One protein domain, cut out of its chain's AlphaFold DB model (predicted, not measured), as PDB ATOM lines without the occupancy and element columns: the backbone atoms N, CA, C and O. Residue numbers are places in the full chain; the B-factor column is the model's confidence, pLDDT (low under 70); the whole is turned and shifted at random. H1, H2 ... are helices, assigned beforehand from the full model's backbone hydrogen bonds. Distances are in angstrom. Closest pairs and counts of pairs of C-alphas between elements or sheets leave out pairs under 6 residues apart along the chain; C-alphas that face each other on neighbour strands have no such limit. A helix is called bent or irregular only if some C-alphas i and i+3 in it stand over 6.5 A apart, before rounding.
ATOM      1  N   SER A  46      35.007   9.824  90.556       96.44
ATOM      2  CA  SER A  46      36.466   9.782  90.356       96.44
ATOM      3  C   SER A  46      37.257   9.529  91.645       96.44
ATOM      4  O   SER A  46      38.159   8.695  91.665       96.44
ATOM      5  N   ASN A  47      36.879  10.170  92.752       96.50
ATOM      6  CA  ASN A  47      37.520   9.950  94.053       96.50
ATOM      7  C   ASN A  47      37.311   8.516  94.561       96.50
ATOM      8  O   ASN A  47      38.225   7.914  95.122       96.50
ATOM      9  N   ARG A  48      36.114   7.953  94.340       95.31
ATOM     10  CA  ARG A  48      35.804   6.563  94.696       95.31
ATOM     11  C   ARG A  48      36.613   5.592  93.841       95.31
ATOM     12  O   ARG A  48      37.160   4.646  94.394       95.31
ATOM     13  N   TYR A  49      36.731   5.856  92.539       96.06
ATOM     14  CA  TYR A  49      37.591   5.095  91.631       96.06
ATOM     15  C   TYR A  49      39.031   5.030  92.160       96.06
ATOM     16  O   TYR A  49      39.549   3.937  92.370       96.06
ATOM     17  N   VAL A  50      39.639   6.180  92.477       97.38
ATOM     18  CA  VAL A  50      41.009   6.227  93.021       97.38
ATOM     19  C   VAL A  50      41.114   5.413  94.311       97.38
ATOM     20  O   VAL A  50      42.004   4.576  94.438       97.38
ATOM     21  N   ALA A  51      40.195   5.618  95.257       96.81
ATOM     22  CA  ALA A  51      40.221   4.914  96.534       96.81
ATOM     23  C   ALA A  51      40.106   3.388  96.365       96.81
ATOM     24  O   ALA A  51      40.890   2.646  96.952       96.81
ATOM     25  N   GLN A  52      39.164   2.916  95.549       96.56
ATOM     26  CA  GLN A  52      38.899   1.487  95.364       96.56
ATOM     27  C   GLN A  52      39.991   0.785  94.547       96.56
ATOM     28  O   GLN A  52      40.380  -0.333  94.881       96.56
ATOM     29  N   VAL A  53      40.558   1.444  93.531       97.00
ATOM     30  CA  VAL A  53      41.714   0.902  92.800       97.00
ATOM     31  C   VAL A  53      42.924   0.784  93.724       97.00
ATOM     32  O   VAL A  53      43.580  -0.257  93.742       97.00
ATOM     33  N   LEU A  54      43.190   1.796  94.558       97.62
ATOM     34  CA  LEU A  54      44.283   1.732  95.533       97.62
ATOM     35  C   LEU A  54      44.069   0.639  96.590       97.62
ATOM     36  O   LEU A  54      45.047   0.036  97.027       97.62
ATOM     37  N   GLN A  55      42.826   0.329  96.977       97.44
ATOM     38  CA  GLN A  55      42.543  -0.834  97.830       97.44
ATOM     39  C   GLN A  55      43.004  -2.140  97.168       97.44
ATOM     40  O   GLN A  55      43.694  -2.933  97.809       97.44
ATOM     41  N   GLY A  56      42.690  -2.340  95.883       97.44
ATOM     42  CA  GLY A  56      43.136  -3.514  95.127       97.44
ATOM     43  C   GLY A  56      44.659  -3.587  94.987       97.44
ATOM     44  O   GLY A  56      45.256  -4.629  95.256       97.44
ATOM     45  N   VAL A  57      45.306  -2.465  94.649       97.31
ATOM     46  CA  VAL A  57      46.776  -2.370  94.571       97.31
ATOM     47  C   VAL A  57      47.420  -2.741  95.908       97.31
ATOM     48  O   VAL A  57      48.353  -3.545  95.942       97.31
ATOM     49  N   ASN A  58      46.898  -2.218  97.020       97.06
ATOM     50  CA  ASN A  58      47.405  -2.522  98.356       97.06
ATOM     51  C   ASN A  58      47.192  -3.987  98.751       97.06
ATOM     52  O   ASN A  58      48.059  -4.559  99.414       97.06
ATOM     53  N   ALA A  59      46.081  -4.611  98.344       96.19
ATOM     54  CA  ALA A  59      45.845  -6.034  98.578       96.19
ATOM     55  C   ALA A  59      46.910  -6.894  97.876       96.19
ATOM     56  O   ALA A  59      47.534  -7.743  98.514       96.19
ATOM     57  N   VAL A  60      47.200  -6.609  96.600       95.44
ATOM     58  CA  VAL A  60      48.248  -7.309  95.836       95.44
ATOM     59  C   VAL A  60      49.636  -7.069  96.434       95.44
ATOM     60  O   VAL A  60      50.387  -8.026  96.617       95.44
ATOM     61  N   ALA A  61      49.975  -5.826  96.786       94.81
ATOM     62  CA  ALA A  61      51.260  -5.498  97.408       94.81
ATOM     63  C   ALA A  61      51.443  -6.219  98.755       94.81
ATOM     64  O   ALA A  61      52.439  -6.911  98.960       94.81
ATOM     65  N   THR A  62      50.433  -6.162  99.629       94.38
ATOM     66  CA  THR A  62      50.430  -6.873 100.922       94.38
ATOM     67  C   THR A  62      50.594  -8.376 100.729       94.38
ATOM     68  O   THR A  62      51.252  -9.055 101.523       94.38
ATOM     69  N   LYS A  63      49.981  -8.923  99.678       93.44
ATOM     70  CA  LYS A  63      50.089 -10.337  99.364       93.44
ATOM     71  C   LYS A  63      51.492 -10.718  98.894       93.44
ATOM     72  O   LYS A  63      52.033 -11.720  99.367       93.44
ATOM     73  N   LEU A  64      52.093  -9.920  98.015       91.75
ATOM     74  CA  LEU A  64      53.474 -10.109  97.567       91.75
ATOM     75  C   LEU A  64      54.450 -10.096  98.749       91.75
ATOM     76  O   LEU A  64      55.239 -11.029  98.874       91.75
ATOM     77  N   ASP A  65      54.317  -9.141  99.671       91.81
ATOM     78  CA  ASP A  65      55.171  -9.039 100.868       91.81
ATOM     79  C   ASP A  65      55.109 -10.287 101.766       91.81
ATOM     80  O   ASP A  65      56.074 -10.641 102.442       91.81
ATOM     81  N   ARG A  66      53.965 -10.980 101.778       91.12
ATOM     82  CA  ARG A  66      53.737 -12.194 102.579       91.12
ATOM     83  C   ARG A  66      54.055 -13.488 101.827       91.12
ATOM     84  O   ARG A  66      53.959 -14.573 102.407       91.12
ATOM     85  N   THR A  67      54.392 -13.410 100.545       89.50
ATOM     86  CA  THR A  67      54.619 -14.585  99.701       89.50
ATOM     87  C   THR A  67      56.017 -15.150  99.946       89.50
ATOM     88  O   THR A  67      57.022 -14.553  99.585       89.50
ATOM     89  N   ALA A  68      56.090 -16.332 100.564       87.81
ATOM     90  CA  ALA A  68      57.359 -17.018 100.854       87.81
ATOM     91  C   ALA A  68      57.768 -18.063  99.793       87.81
ATOM     92  O   ALA A  68      58.910 -18.546  99.776       87.81
ATOM     93  N   ARG A  69      56.816 -18.467  98.945       91.31
ATOM     94  CA  ARG A  69      56.975 -19.481  97.899       91.31
ATOM     95  C   ARG A  69      56.116 -19.118  96.683       91.31
ATOM     96  O   ARG A  69      55.035 -18.571  96.882       91.31
ATOM     97  N   PRO A  70      56.515 -19.510  95.460       90.88
ATOM     98  CA  PRO A  70      55.834 -19.110  94.228       90.88
ATOM     99  C   PRO A  70      54.434 -19.708  94.055       90.88
ATOM    100  O   PRO A  70      53.648 -19.185  93.275       90.88
ATOM    101  N   PHE A  71      54.125 -20.819  94.730       93.75
ATOM    102  CA  PHE A  71      52.832 -21.492  94.640       93.75
ATOM    103  C   PHE A  71      52.555 -22.293  95.915       93.75
ATOM    104  O   PHE A  71      53.476 -22.801  96.562       93.75
ATOM    105  N   THR A  72      51.283 -22.429  96.289       93.94
ATOM    106  CA  THR A  72      50.893 -23.151  97.505       93.94
ATOM    107  C   THR A  72      50.871 -24.667  97.343       93.94
ATOM    108  O   THR A  72      50.992 -25.378  98.347       93.94
ATOM    109  N   GLY A  73      50.746 -25.157  96.106       94.75
ATOM    110  CA  GLY A  73      50.582 -26.577  95.794       94.75
ATOM    111  C   GLY A  73      49.128 -27.054  95.764       94.75
ATOM    112  O   GLY A  73      48.912 -28.262  95.762       94.75
ATOM    113  N   VAL A  74      48.136 -26.151  95.779       96.50
ATOM    114  CA  VAL A  74      46.715 -26.536  95.717       96.50
ATOM    115  C   VAL A  74      46.403 -27.320  94.434       96.50
ATOM    116  O   VAL A  74      46.925 -27.019  93.359       96.50
ATOM    117  N   GLY A  75      45.552 -28.342  94.538       97.19
ATOM    118  CA  GLY A  75      45.132 -29.138  93.387       97.19
ATOM    119  C   GLY A  75      44.046 -28.442  92.546       97.19
ATOM    120  O   GLY A  75      43.239 -27.686  93.091       97.19
ATOM    121  N   PRO A  76      43.931 -28.743  91.235       96.50
ATOM    122  CA  PRO A  76      42.887 -28.169  90.378       96.50
ATOM    123  C   PRO A  76      41.454 -28.459  90.846       96.50
ATOM    124  O   PRO A  76      40.575 -27.618  90.685       96.50
ATOM    125  N   ALA A  77      41.209 -29.640  91.427       97.44
ATOM    126  CA  ALA A  77      39.890 -30.019  91.938       97.44
ATOM    127  C   ALA A  77      39.459 -29.135  93.119       97.44
ATOM    128  O   ALA A  77      38.334 -28.635  93.127       97.44
ATOM    129  N   ASP A  78      40.374 -28.878  94.056       96.38
ATOM    130  CA  ASP A  78      40.122 -28.011  95.208       96.38
ATOM    131  C   ASP A  78      39.889 -26.565  94.762       96.38
ATOM    132  O   ASP A  78      38.967 -25.909  95.245       96.38
ATOM    133  N   MET A  79      40.682 -26.078  93.801       96.69
ATOM    134  CA  MET A  79      40.511 -24.738  93.238       96.69
ATOM    135  C   MET A  79      39.152 -24.590  92.544       96.69
ATOM    136  O   MET A  79      38.422 -23.634  92.797       96.69
ATOM    137  N   LYS A  80      38.773 -25.572  91.716       96.81
ATOM    138  CA  LYS A  80      37.475 -25.597  91.030       96.81
ATOM    139  C   LYS A  80      36.312 -25.596  92.020       96.81
ATOM    140  O   LYS A  80      35.339 -24.887  91.793       96.81
ATOM    141  N   ALA A  81      36.411 -26.371  93.099       96.44
ATOM    142  CA  ALA A  81      35.384 -26.416  94.131       96.44
ATOM    143  C   ALA A  81      35.236 -25.066  94.850       96.44
ATOM    144  O   ALA A  81      34.114 -24.614  95.046       96.44
ATOM    145  N   ARG A  82      36.347 -24.400  95.196       95.81
ATOM    146  CA  ARG A  82      36.314 -23.080  95.852       95.81
ATOM    147  C   ARG A  82      35.732 -21.995  94.954       95.81
ATOM    148  O   ARG A  82      34.841 -21.283  95.391       95.81
ATOM    149  N   ILE A  83      36.192 -21.903  93.704       96.44
ATOM    150  CA  ILE A  83      35.656 -20.931  92.736       96.44
ATOM    151  C   ILE A  83      34.172 -21.211  92.469       96.44
ATOM    152  O   ILE A  83      33.365 -20.291  92.451       96.44
ATOM    153  N   GLY A  84      33.796 -22.481  92.295       96.81
ATOM    154  CA  GLY A  84      32.410 -22.873  92.030       96.81
ATOM    155  C   GLY A  84      31.449 -22.661  93.203       96.81
ATOM    156  O   GLY A  84      30.244 -22.757  93.002       96.81
ATOM    157  N   ALA A  85      31.960 -22.396  94.409       96.69
ATOM    158  CA  ALA A  85      31.156 -22.072  95.583       96.69
ATOM    159  C   ALA A  85      30.852 -20.569  95.717       96.69
ATOM    160  O   ALA A  85      30.088 -20.197  96.606       96.69
ATOM    161  N   VAL A  86      31.441 -19.716  94.870       97.31
ATOM    162  CA  VAL A  86      31.138 -18.280  94.842       97.31
ATOM    163  C   VAL A  86      29.723 -18.080  94.304       97.31
ATOM    164  O   VAL A  86      29.411 -18.469  93.177       97.31
ATOM    165  N   ASP A  87      28.867 -17.470  95.119       96.69
ATOM    166  CA  ASP A  87      27.485 -17.150  94.772       96.69
ATOM    167  C   ASP A  87      27.413 -15.761  94.123       96.69
ATOM    168  O   ASP A  87      27.430 -14.735  94.801       96.69
ATOM    169  N   LEU A  88      27.338 -15.729  92.791       95.56
ATOM    170  CA  LEU A  88      27.266 -14.483  92.023       95.56
ATOM    171  C   LEU A  88      25.876 -13.827  92.052       95.56
ATOM    172  O   LEU A  88      25.758 -12.658  91.684       95.56
ATOM    173  N   ASP A  89      24.842 -14.541  92.513       96.00
ATOM    174  CA  ASP A  89      23.493 -13.991  92.687       96.00
ATOM    175  C   ASP A  89      23.362 -13.221  94.010       96.00
ATOM    176  O   ASP A  89      22.403 -12.467  94.220       96.00
ATOM    177  N   ARG A  90      24.350 -13.360  94.902       94.12
ATOM    178  CA  ARG A  90      24.425 -12.653  96.175       94.12
ATOM    179  C   ARG A  90      25.573 -11.635  96.172       94.12
ATOM    180  O   ARG A  90      26.690 -11.967  96.565       94.12
ATOM    181  N   PRO A  91      25.316 -10.367  95.801       90.25
ATOM    182  CA  PRO A  91      26.362  -9.357  95.754       90.25
ATOM    183  C   PRO A  91      26.953  -9.087  97.141       90.25
ATOM    184  O   PRO A  91      26.243  -9.013  98.150       90.25
ATOM    185  N   LEU A  92      28.267  -8.890  97.171       94.94
ATOM    186  CA  LEU A  92      28.987  -8.442  98.357       94.94
ATOM    187  C   LEU A  92      28.721  -6.950  98.629       94.94
ATOM    188  O   LEU A  92      28.447  -6.190  97.697       94.94
ATOM    189  N   PRO A  93      28.792  -6.510  99.900       92.81
ATOM    190  CA  PRO A  93      28.378  -5.161 100.287       92.81
ATOM    191  C   PRO A  93      29.280  -4.057  99.722       92.81
ATOM    192  O   PRO A  93      28.808  -2.946  99.478       92.81
ATOM    193  N   ASP A  94      30.571  -4.337  99.522       93.31
ATOM    194  CA  ASP A  94      31.541  -3.373  99.016       93.31
ATOM    195  C   ASP A  94      32.794  -4.042  98.413       93.31
ATOM    196  O   ASP A  94      32.947  -5.264  98.382       93.31
ATOM    197  N   THR A  95      33.710  -3.207  97.914       94.81
ATOM    198  CA  THR A  95      34.987  -3.638  97.328       94.81
ATOM    199  C   THR A  95      35.911  -4.306  98.344       94.81
ATOM    200  O   THR A  95      36.675  -5.184  97.960       94.81
ATOM    201  N   ALA A  96      35.864  -3.922  99.622       95.75
ATOM    202  CA  ALA A  96      36.734  -4.516 100.633       95.75
ATOM    203  C   ALA A  96      36.332  -5.972 100.901       95.75
ATOM    204  O   ALA A  96      37.196  -6.846 100.890       95.75
ATOM    205  N   ALA A  97      35.028  -6.241 101.029       97.12
ATOM    206  CA  ALA A  97      34.494  -7.596 101.137       97.12
ATOM    207  C   ALA A  97      34.833  -8.444  99.898       97.12
ATOM    208  O   ALA A  97      35.232  -9.599 100.030       97.12
ATOM    209  N   ALA A  98      34.747  -7.863  98.696       96.75
ATOM    210  CA  ALA A  98      35.139  -8.552  97.465       96.75
ATOM    211  C   ALA A  98      36.636  -8.895  97.423       96.75
ATOM    212  O   ALA A  98      37.006  -9.990  97.011       96.75
ATOM    213  N   LEU A  99      37.510  -7.990  97.877       97.44
ATOM    214  CA  LEU A  99      38.950  -8.250  97.961       97.44
ATOM    215  C   LEU A  99      39.287  -9.310  99.023       97.44
ATOM    216  O   LEU A  99      40.208 -10.098  98.816       97.44
ATOM    217  N   GLU A 100      38.543  -9.358 100.130       96.88
ATOM    218  CA  GLU A 100      38.688 -10.396 101.156       96.88
ATOM    219  C   GLU A 100      38.300 -11.783 100.621       96.88
ATOM    220  O   GLU A 100      39.057 -12.745 100.781       96.88
ATOM    221  N   GLU A 101      37.167 -11.888  99.921       97.56
ATOM    222  CA  GLU A 101      36.776 -13.133  99.255       97.56
ATOM    223  C   GLU A 101      37.815 -13.536  98.197       97.56
ATOM    224  O   GLU A 101      38.280 -14.681  98.195       97.56
ATOM    225  N   LEU A 102      38.254 -12.586  97.361       97.12
ATOM    226  CA  LEU A 102      39.248 -12.802  96.307       97.12
ATOM    227  C   LEU A 102      40.596 -13.296  96.852       97.12
ATOM    228  O   LEU A 102      41.250 -14.119  96.204       97.12
ATOM    229  N   GLU A 103      41.013 -12.844  98.038       95.50
ATOM    230  CA  GLU A 103      42.208 -13.375  98.701       95.50
ATOM    231  C   GLU A 103      42.072 -14.885  98.924       95.50
ATOM    232  O   GLU A 103      42.986 -15.642  98.601       95.50
ATOM    233  N   SER A 104      40.922 -15.341  99.425       93.31
ATOM    234  CA  SER A 104      40.681 -16.758  99.726       93.31
ATOM    235  C   SER A 104      40.446 -17.623  98.482       93.31
ATOM    236  O   SER A 104      40.896 -18.773  98.441       93.31
ATOM    237  N   VAL A 105      39.763 -17.067  97.477       95.94
ATOM    238  CA  VAL A 105      39.355 -17.766  96.253       95.94
ATOM    239  C   VAL A 105      40.497 -17.839  95.249       95.94
ATOM    240  O   VAL A 105      40.590 -18.826  94.525       95.94
ATOM    241  N   TYR A 106      41.370 -16.827  95.201       96.06
ATOM    242  CA  TYR A 106      42.393 -16.720  94.165       96.06
ATOM    243  C   TYR A 106      43.778 -16.339  94.682       96.06
ATOM    244  O   TYR A 106      44.699 -17.147  94.560       96.06
ATOM    245  N   LEU A 107      43.959 -15.139  95.253       95.62
ATOM    246  CA  LEU A 107      45.305 -14.592  95.502       95.62
ATOM    247  C   LEU A 107      46.132 -15.500  96.415       95.62
ATOM    248  O   LEU A 107      47.333 -15.655  96.218       95.62
ATOM    249  N   ARG A 108      45.499 -16.176  97.379       94.19
ATOM    250  CA  ARG A 108      46.167 -17.151  98.239       94.19
ATOM    251  C   ARG A 108      46.981 -18.177  97.462       94.19
ATOM    252  O   ARG A 108      48.097 -18.483  97.881       94.19
ATOM    253  N   ASP A 109      46.391 -18.717  96.407       94.88
ATOM    254  CA  ASP A 109      46.883 -19.879  95.683       94.88
ATOM    255  C   ASP A 109      47.365 -19.532  94.263       94.88
ATOM    256  O   ASP A 109      47.773 -20.421  93.519       94.88
ATOM    257  N   ALA A 110      47.361 -18.251  93.886       94.88
ATOM    258  CA  ALA A 110      47.916 -17.786  92.623       94.88
ATOM    259  C   ALA A 110      49.408 -18.143  92.493       94.88
ATOM    260  O   ALA A 110      50.134 -18.302  93.480       94.88
ATOM    261  N   ILE A 111      49.871 -18.262  91.247       93.81
ATOM    262  CA  ILE A 111      51.290 -18.475  90.963       93.81
ATOM    263  C   ILE A 111      51.970 -17.108  90.867       93.81
ATOM    264  O   ILE A 111      51.697 -16.327  89.957       93.81
ATOM    265  N   TYR A 112      52.882 -16.831  91.794       92.81
ATOM    266  CA  TYR A 112      53.619 -15.574  91.856       92.81
ATOM    267  C   TYR A 112      54.919 -15.668  91.059       92.81
ATOM    268  O   TYR A 112      55.969 -16.029  91.588       92.81
ATOM    269  N   PHE A 113      54.855 -15.291  89.780       89.94
ATOM    270  CA  PHE A 113      55.997 -15.313  88.853       89.94
ATOM    271  C   PHE A 113      57.143 -14.360  89.232       89.94
ATOM    272  O   PHE A 113      58.207 -14.399  88.625       89.94
ATOM    273  N   HIS A 114      56.931 -13.482  90.214       85.12
ATOM    274  CA  HIS A 114      57.941 -12.551  90.720       85.12
ATOM    275  C   HIS A 114      58.846 -13.179  91.796       85.12
ATOM    276  O   HIS A 114      59.896 -12.617  92.098       85.12
ATOM    277  N   ASP A 115      58.470 -14.327  92.379       86.25
ATOM    278  CA  ASP A 115      59.338 -15.058  93.312       86.25
ATOM    279  C   ASP A 115      60.489 -15.709  92.528       86.25
ATOM    280  O   ASP A 115      60.267 -16.479  91.594       86.25
ATOM    281  N   ALA A 116      61.732 -15.433  92.934       84.38
ATOM    282  CA  ALA A 116      62.943 -15.937  92.284       84.38
ATOM    283  C   ALA A 116      63.041 -17.476  92.235       84.38
ATOM    284  O   ALA A 116      63.823 -18.019  91.458       84.38
ATOM    285  N   LYS A 117      62.264 -18.194  93.056       86.38
ATOM    286  CA  LYS A 117      62.174 -19.661  93.027       86.38
ATOM    287  C   LYS A 117      61.297 -20.182  91.879       86.38
ATOM    288  O   LYS A 117      61.257 -21.391  91.661       86.38
ATOM    289  N   TYR A 118      60.572 -19.320  91.161       85.94
ATOM    290  CA  TYR A 118      59.804 -19.705  89.980       85.94
ATOM    291  C   TYR A 118      60.710 -19.788  88.741       85.94
ATOM    292  O   TYR A 118      61.221 -18.778  88.269       85.94
ATOM    293  N   ALA A 119      60.888 -20.993  88.191       83.06
ATOM    294  CA  ALA A 119      61.775 -21.238  87.045       83.06
ATOM    295  C   ALA A 119      61.219 -22.289  86.061       83.06
ATOM    296  O   ALA A 119      61.964 -23.109  85.530       83.06
ATOM    297  N   ALA A 120      59.898 -22.316  85.857       80.69
ATOM    298  CA  ALA A 120      59.248 -23.355  85.050       80.69
ATOM    299  C   ALA A 120      59.052 -22.962  83.575       80.69
ATOM    300  O   ALA A 120      59.279 -23.773  82.678       80.69
ATOM    301  N   HIS A 121      58.608 -21.730  83.315       87.06
ATOM    302  CA  HIS A 121      58.157 -21.288  81.993       87.06
ATOM    303  C   HIS A 121      58.579 -19.846  81.706       87.06
ATOM    304  O   HIS A 121      59.035 -19.135  82.599       87.06
ATOM    305  N   LEU A 122      58.370 -19.401  80.464       82.81
ATOM    306  CA  LEU A 122      58.634 -18.035  79.991       82.81
ATOM    307  C   LEU A 122      57.584 -17.021  80.486       82.81
ATOM    308  O   LEU A 122      57.120 -16.175  79.728       82.81
ATOM    309  N   ASN A 123      57.204 -17.111  81.760       86.44
ATOM    310  CA  ASN A 123      56.409 -16.081  82.415       86.44
ATOM    311  C   ASN A 123      57.369 -15.006  82.921       86.44
ATOM    312  O   ASN A 123      58.179 -15.257  83.813       86.44
ATOM    313  N   CYS A 124      57.310 -13.823  82.320       82.25
ATOM    314  CA  CYS A 124      58.143 -12.704  82.725       82.25
ATOM    315  C   CYS A 124      57.547 -11.989  83.949       82.25
ATOM    316  O   CYS A 124      56.329 -11.817  84.049       82.25
ATOM    317  N   PRO A 125      58.390 -11.520  84.884       84.00
ATOM    318  CA  PRO A 125      57.971 -10.502  85.831       84.00
ATOM    319  C   PRO A 125      57.487  -9.250  85.093       84.00
ATOM    320  O   PRO A 125      58.064  -8.854  84.077       84.00
ATOM    321  N   VAL A 126      56.441  -8.615  85.617       92.44
ATOM    322  CA  VAL A 126      55.880  -7.391  85.043       92.44
ATOM    323  C   VAL A 126      56.635  -6.192  85.612       92.44
ATOM    324  O   VAL A 126      56.897  -6.123  86.812       92.44
ATOM    325  N   VAL A 127      57.000  -5.237  84.758       94.88
ATOM    326  CA  VAL A 127      57.661  -3.997  85.185       94.88
ATOM    327  C   VAL A 127      56.632  -2.965  85.654       94.88
ATOM    328  O   VAL A 127      55.543  -2.869  85.093       94.88
ATOM    329  N   ILE A 128      56.987  -2.142  86.646       95.50
ATOM    330  CA  ILE A 128      56.086  -1.121  87.218       95.50
ATOM    331  C   ILE A 128      55.455  -0.206  86.147       95.50
ATOM    332  O   ILE A 128      54.244   0.005  86.214       95.50
ATOM    333  N   PRO A 129      56.185   0.294  85.126       97.12
ATOM    334  CA  PRO A 129      55.575   1.112  84.075       97.12
ATOM    335  C   PRO A 129      54.452   0.411  83.302       97.12
ATOM    336  O   PRO A 129      53.505   1.073  82.890       97.12
ATOM    337  N   ALA A 130      54.516  -0.916  83.136       96.94
ATOM    338  CA  ALA A 130      53.451  -1.669  82.478       96.94
ATOM    339  C   ALA A 130      52.177  -1.692  83.338       96.94
ATOM    340  O   ALA A 130      51.095  -1.454  82.818       96.94
ATOM    341  N   LEU A 131      52.303  -1.866  84.660       96.62
ATOM    342  CA  LEU A 131      51.164  -1.803  85.589       96.62
ATOM    343  C   LEU A 131      50.501  -0.417  85.601       96.62
ATOM    344  O   LEU A 131      49.278  -0.312  85.661       96.62
ATOM    345  N   VAL A 132      51.301   0.651  85.513       97.44
ATOM    346  CA  VAL A 132      50.779   2.020  85.357       97.44
ATOM    347  C   VAL A 132      50.036   2.165  84.026       97.44
ATOM    348  O   VAL A 132      48.954   2.747  83.995       97.44
ATOM    349  N   GLY A 133      50.588   1.607  82.946       97.00
ATOM    350  CA  GLY A 133      49.947   1.567  81.633       97.00
ATOM    351  C   GLY A 133      48.573   0.899  81.668       97.00
ATOM    352  O   GLY A 133      47.615   1.486  81.180       97.00
ATOM    353  N   GLU A 134      48.451  -0.263  82.312       97.06
ATOM    354  CA  GLU A 134      47.177  -0.990  82.460       97.06
ATOM    355  C   GLU A 134      46.119  -0.186  83.232       97.06
ATOM    356  O   GLU A 134      44.948  -0.143  82.846       97.06
ATOM    357  N   ALA A 135      46.520   0.513  84.298       96.69
ATOM    358  CA  ALA A 135      45.608   1.371  85.054       96.69
ATOM    359  C   ALA A 135      45.074   2.538  84.203       96.69
ATOM    360  O   ALA A 135      43.908   2.911  84.318       96.69
ATOM    361  N   ILE A 136      45.908   3.107  83.327       96.62
ATOM    362  CA  ILE A 136      45.487   4.158  82.390       96.62
ATOM    363  C   ILE A 136      44.593   3.564  81.296       96.62
ATOM    364  O   ILE A 136      43.518   4.099  81.031       96.62
ATOM    365  N   LEU A 137      45.013   2.456  80.684       96.06
ATOM    366  CA  LEU A 137      44.316   1.804  79.577       96.06
ATOM    367  C   LEU A 137      42.897   1.395  79.976       96.06
ATOM    368  O   LEU A 137      41.946   1.724  79.269       96.06
ATOM    369  N   SER A 138      42.745   0.754  81.135       95.94
ATOM    370  CA  SER A 138      41.439   0.327  81.651       95.94
ATOM    371  C   SER A 138      40.521   1.495  82.023       95.94
ATOM    372  O   SER A 138      39.311   1.401  81.831       95.94
ATOM    373  N   ALA A 139      41.069   2.611  82.513       96.44
ATOM    374  CA  ALA A 139      40.279   3.790  82.864       96.44
ATOM    375  C   ALA A 139      39.820   4.597  81.641       96.44
ATOM    376  O   ALA A 139      38.731   5.171  81.663       96.44
ATOM    377  N   VAL A 140      40.647   4.668  80.592       96.12
ATOM    378  CA  VAL A 140      40.322   5.384  79.347       96.12
ATOM    379  C   VAL A 140      39.424   4.537  78.443       96.12
ATOM    380  O   VAL A 140      38.515   5.082  77.821       96.12
ATOM    381  N   ASN A 141      39.642   3.218  78.401       96.12
ATOM    382  CA  ASN A 141      38.841   2.260  77.635       96.12
ATOM    383  C   ASN A 141      38.706   2.626  76.139       96.12
ATOM    384  O   ASN A 141      37.625   2.533  75.555       96.12
ATOM    385  N   SER A 142      39.806   3.071  75.524       92.88
ATOM    386  CA  SER A 142      39.867   3.327  74.081       92.88
ATOM    387  C   SER A 142      39.697   2.034  73.283       92.88
ATOM    388  O   SER A 142      40.333   1.029  73.604       92.88
ATOM    389  N   SER A 143      38.918   2.077  72.200       92.81
ATOM    390  CA  SER A 143      38.895   1.002  71.202       92.81
ATOM    391  C   SER A 143      39.839   1.325  70.052       92.81
ATOM    392  O   SER A 143      39.757   2.394  69.449       92.81
TER     393      SER A 143
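This is residues 46 to 143 of the 154 residues of the protein "L-2,4-diaminobutyrate decarboxylase" of Arthrobacter sp. Hiyo4 (UniProt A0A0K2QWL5). A loose stack of helices: the long helix H1 has H3 side by side with it, H2 lies beyond H3 on the side away from H1, and H4 is set off on another side of H1 across a gap, with no contact to any helix. A long stretch without a named element, residues 108 to 127, leads from the end of H3 round to H4, and residues 127 to 134 stand free. The printed part has 98 residues with four named helices, H1, H2, H3 and H4 in chain order, and no named strand; the class is all helix. It is only just loose, close to compact, with a radius of gyration of the C-alphas of 15.5 A and spans of 39 by 36 by 29 A.

H1, residues 46 to 65, touches H3, residues 95 to 107. Their closest C-alphas are those of Gln 52 and Thr 95, 6.7 A apart. The two run the same way at a shallow tilt of 31 degrees. H2, residues 76 to 84, is apart from H1. H2 and H3 form a helical hairpin and only just touch, with 3 pairs of C-alphas within 8 A; H3 touches H2 with residue 105 alone. The closest C-alphas of these two are those of Ile 83 and Val 105, 6.0 A apart. They run opposite ways at a shallow tilt of 18 degrees. H4, residues 128 to 140, is apart from H1, H2 and H3. In H1, H2 and H4 each O i to N i+4 pair is within hydrogen-bond range; in H3 it is 8 of 9.

H1 begins at C-alpha 46, (36.466, 9.782, 90.356), and is 28.5 A long from first to last C-alpha. H2 measures 11.9 A from C-alpha 76 to C-alpha 84. H3 begins at C-alpha 95, (34.987, -3.638, 97.328), and is 15.2 A long. H3 is irregular, but only just: C-alphas 104 and 107 are 6.6 A apart, and its line is a rough one. H4 measures 18.8 A and ends at C-alpha 140, (40.322, 5.384, 79.347).

The two C-alphas farthest apart are those of Asn 47 and Ala 120, at 40.8 A. The printed part has no cut. The links from H1 to H2 and from H2 to H3 are short, with 10 residues each, and the link from H3 to H4 is long, with 20. The mean pLDDT of the printed part is 94.0, and no printed residue is under 70.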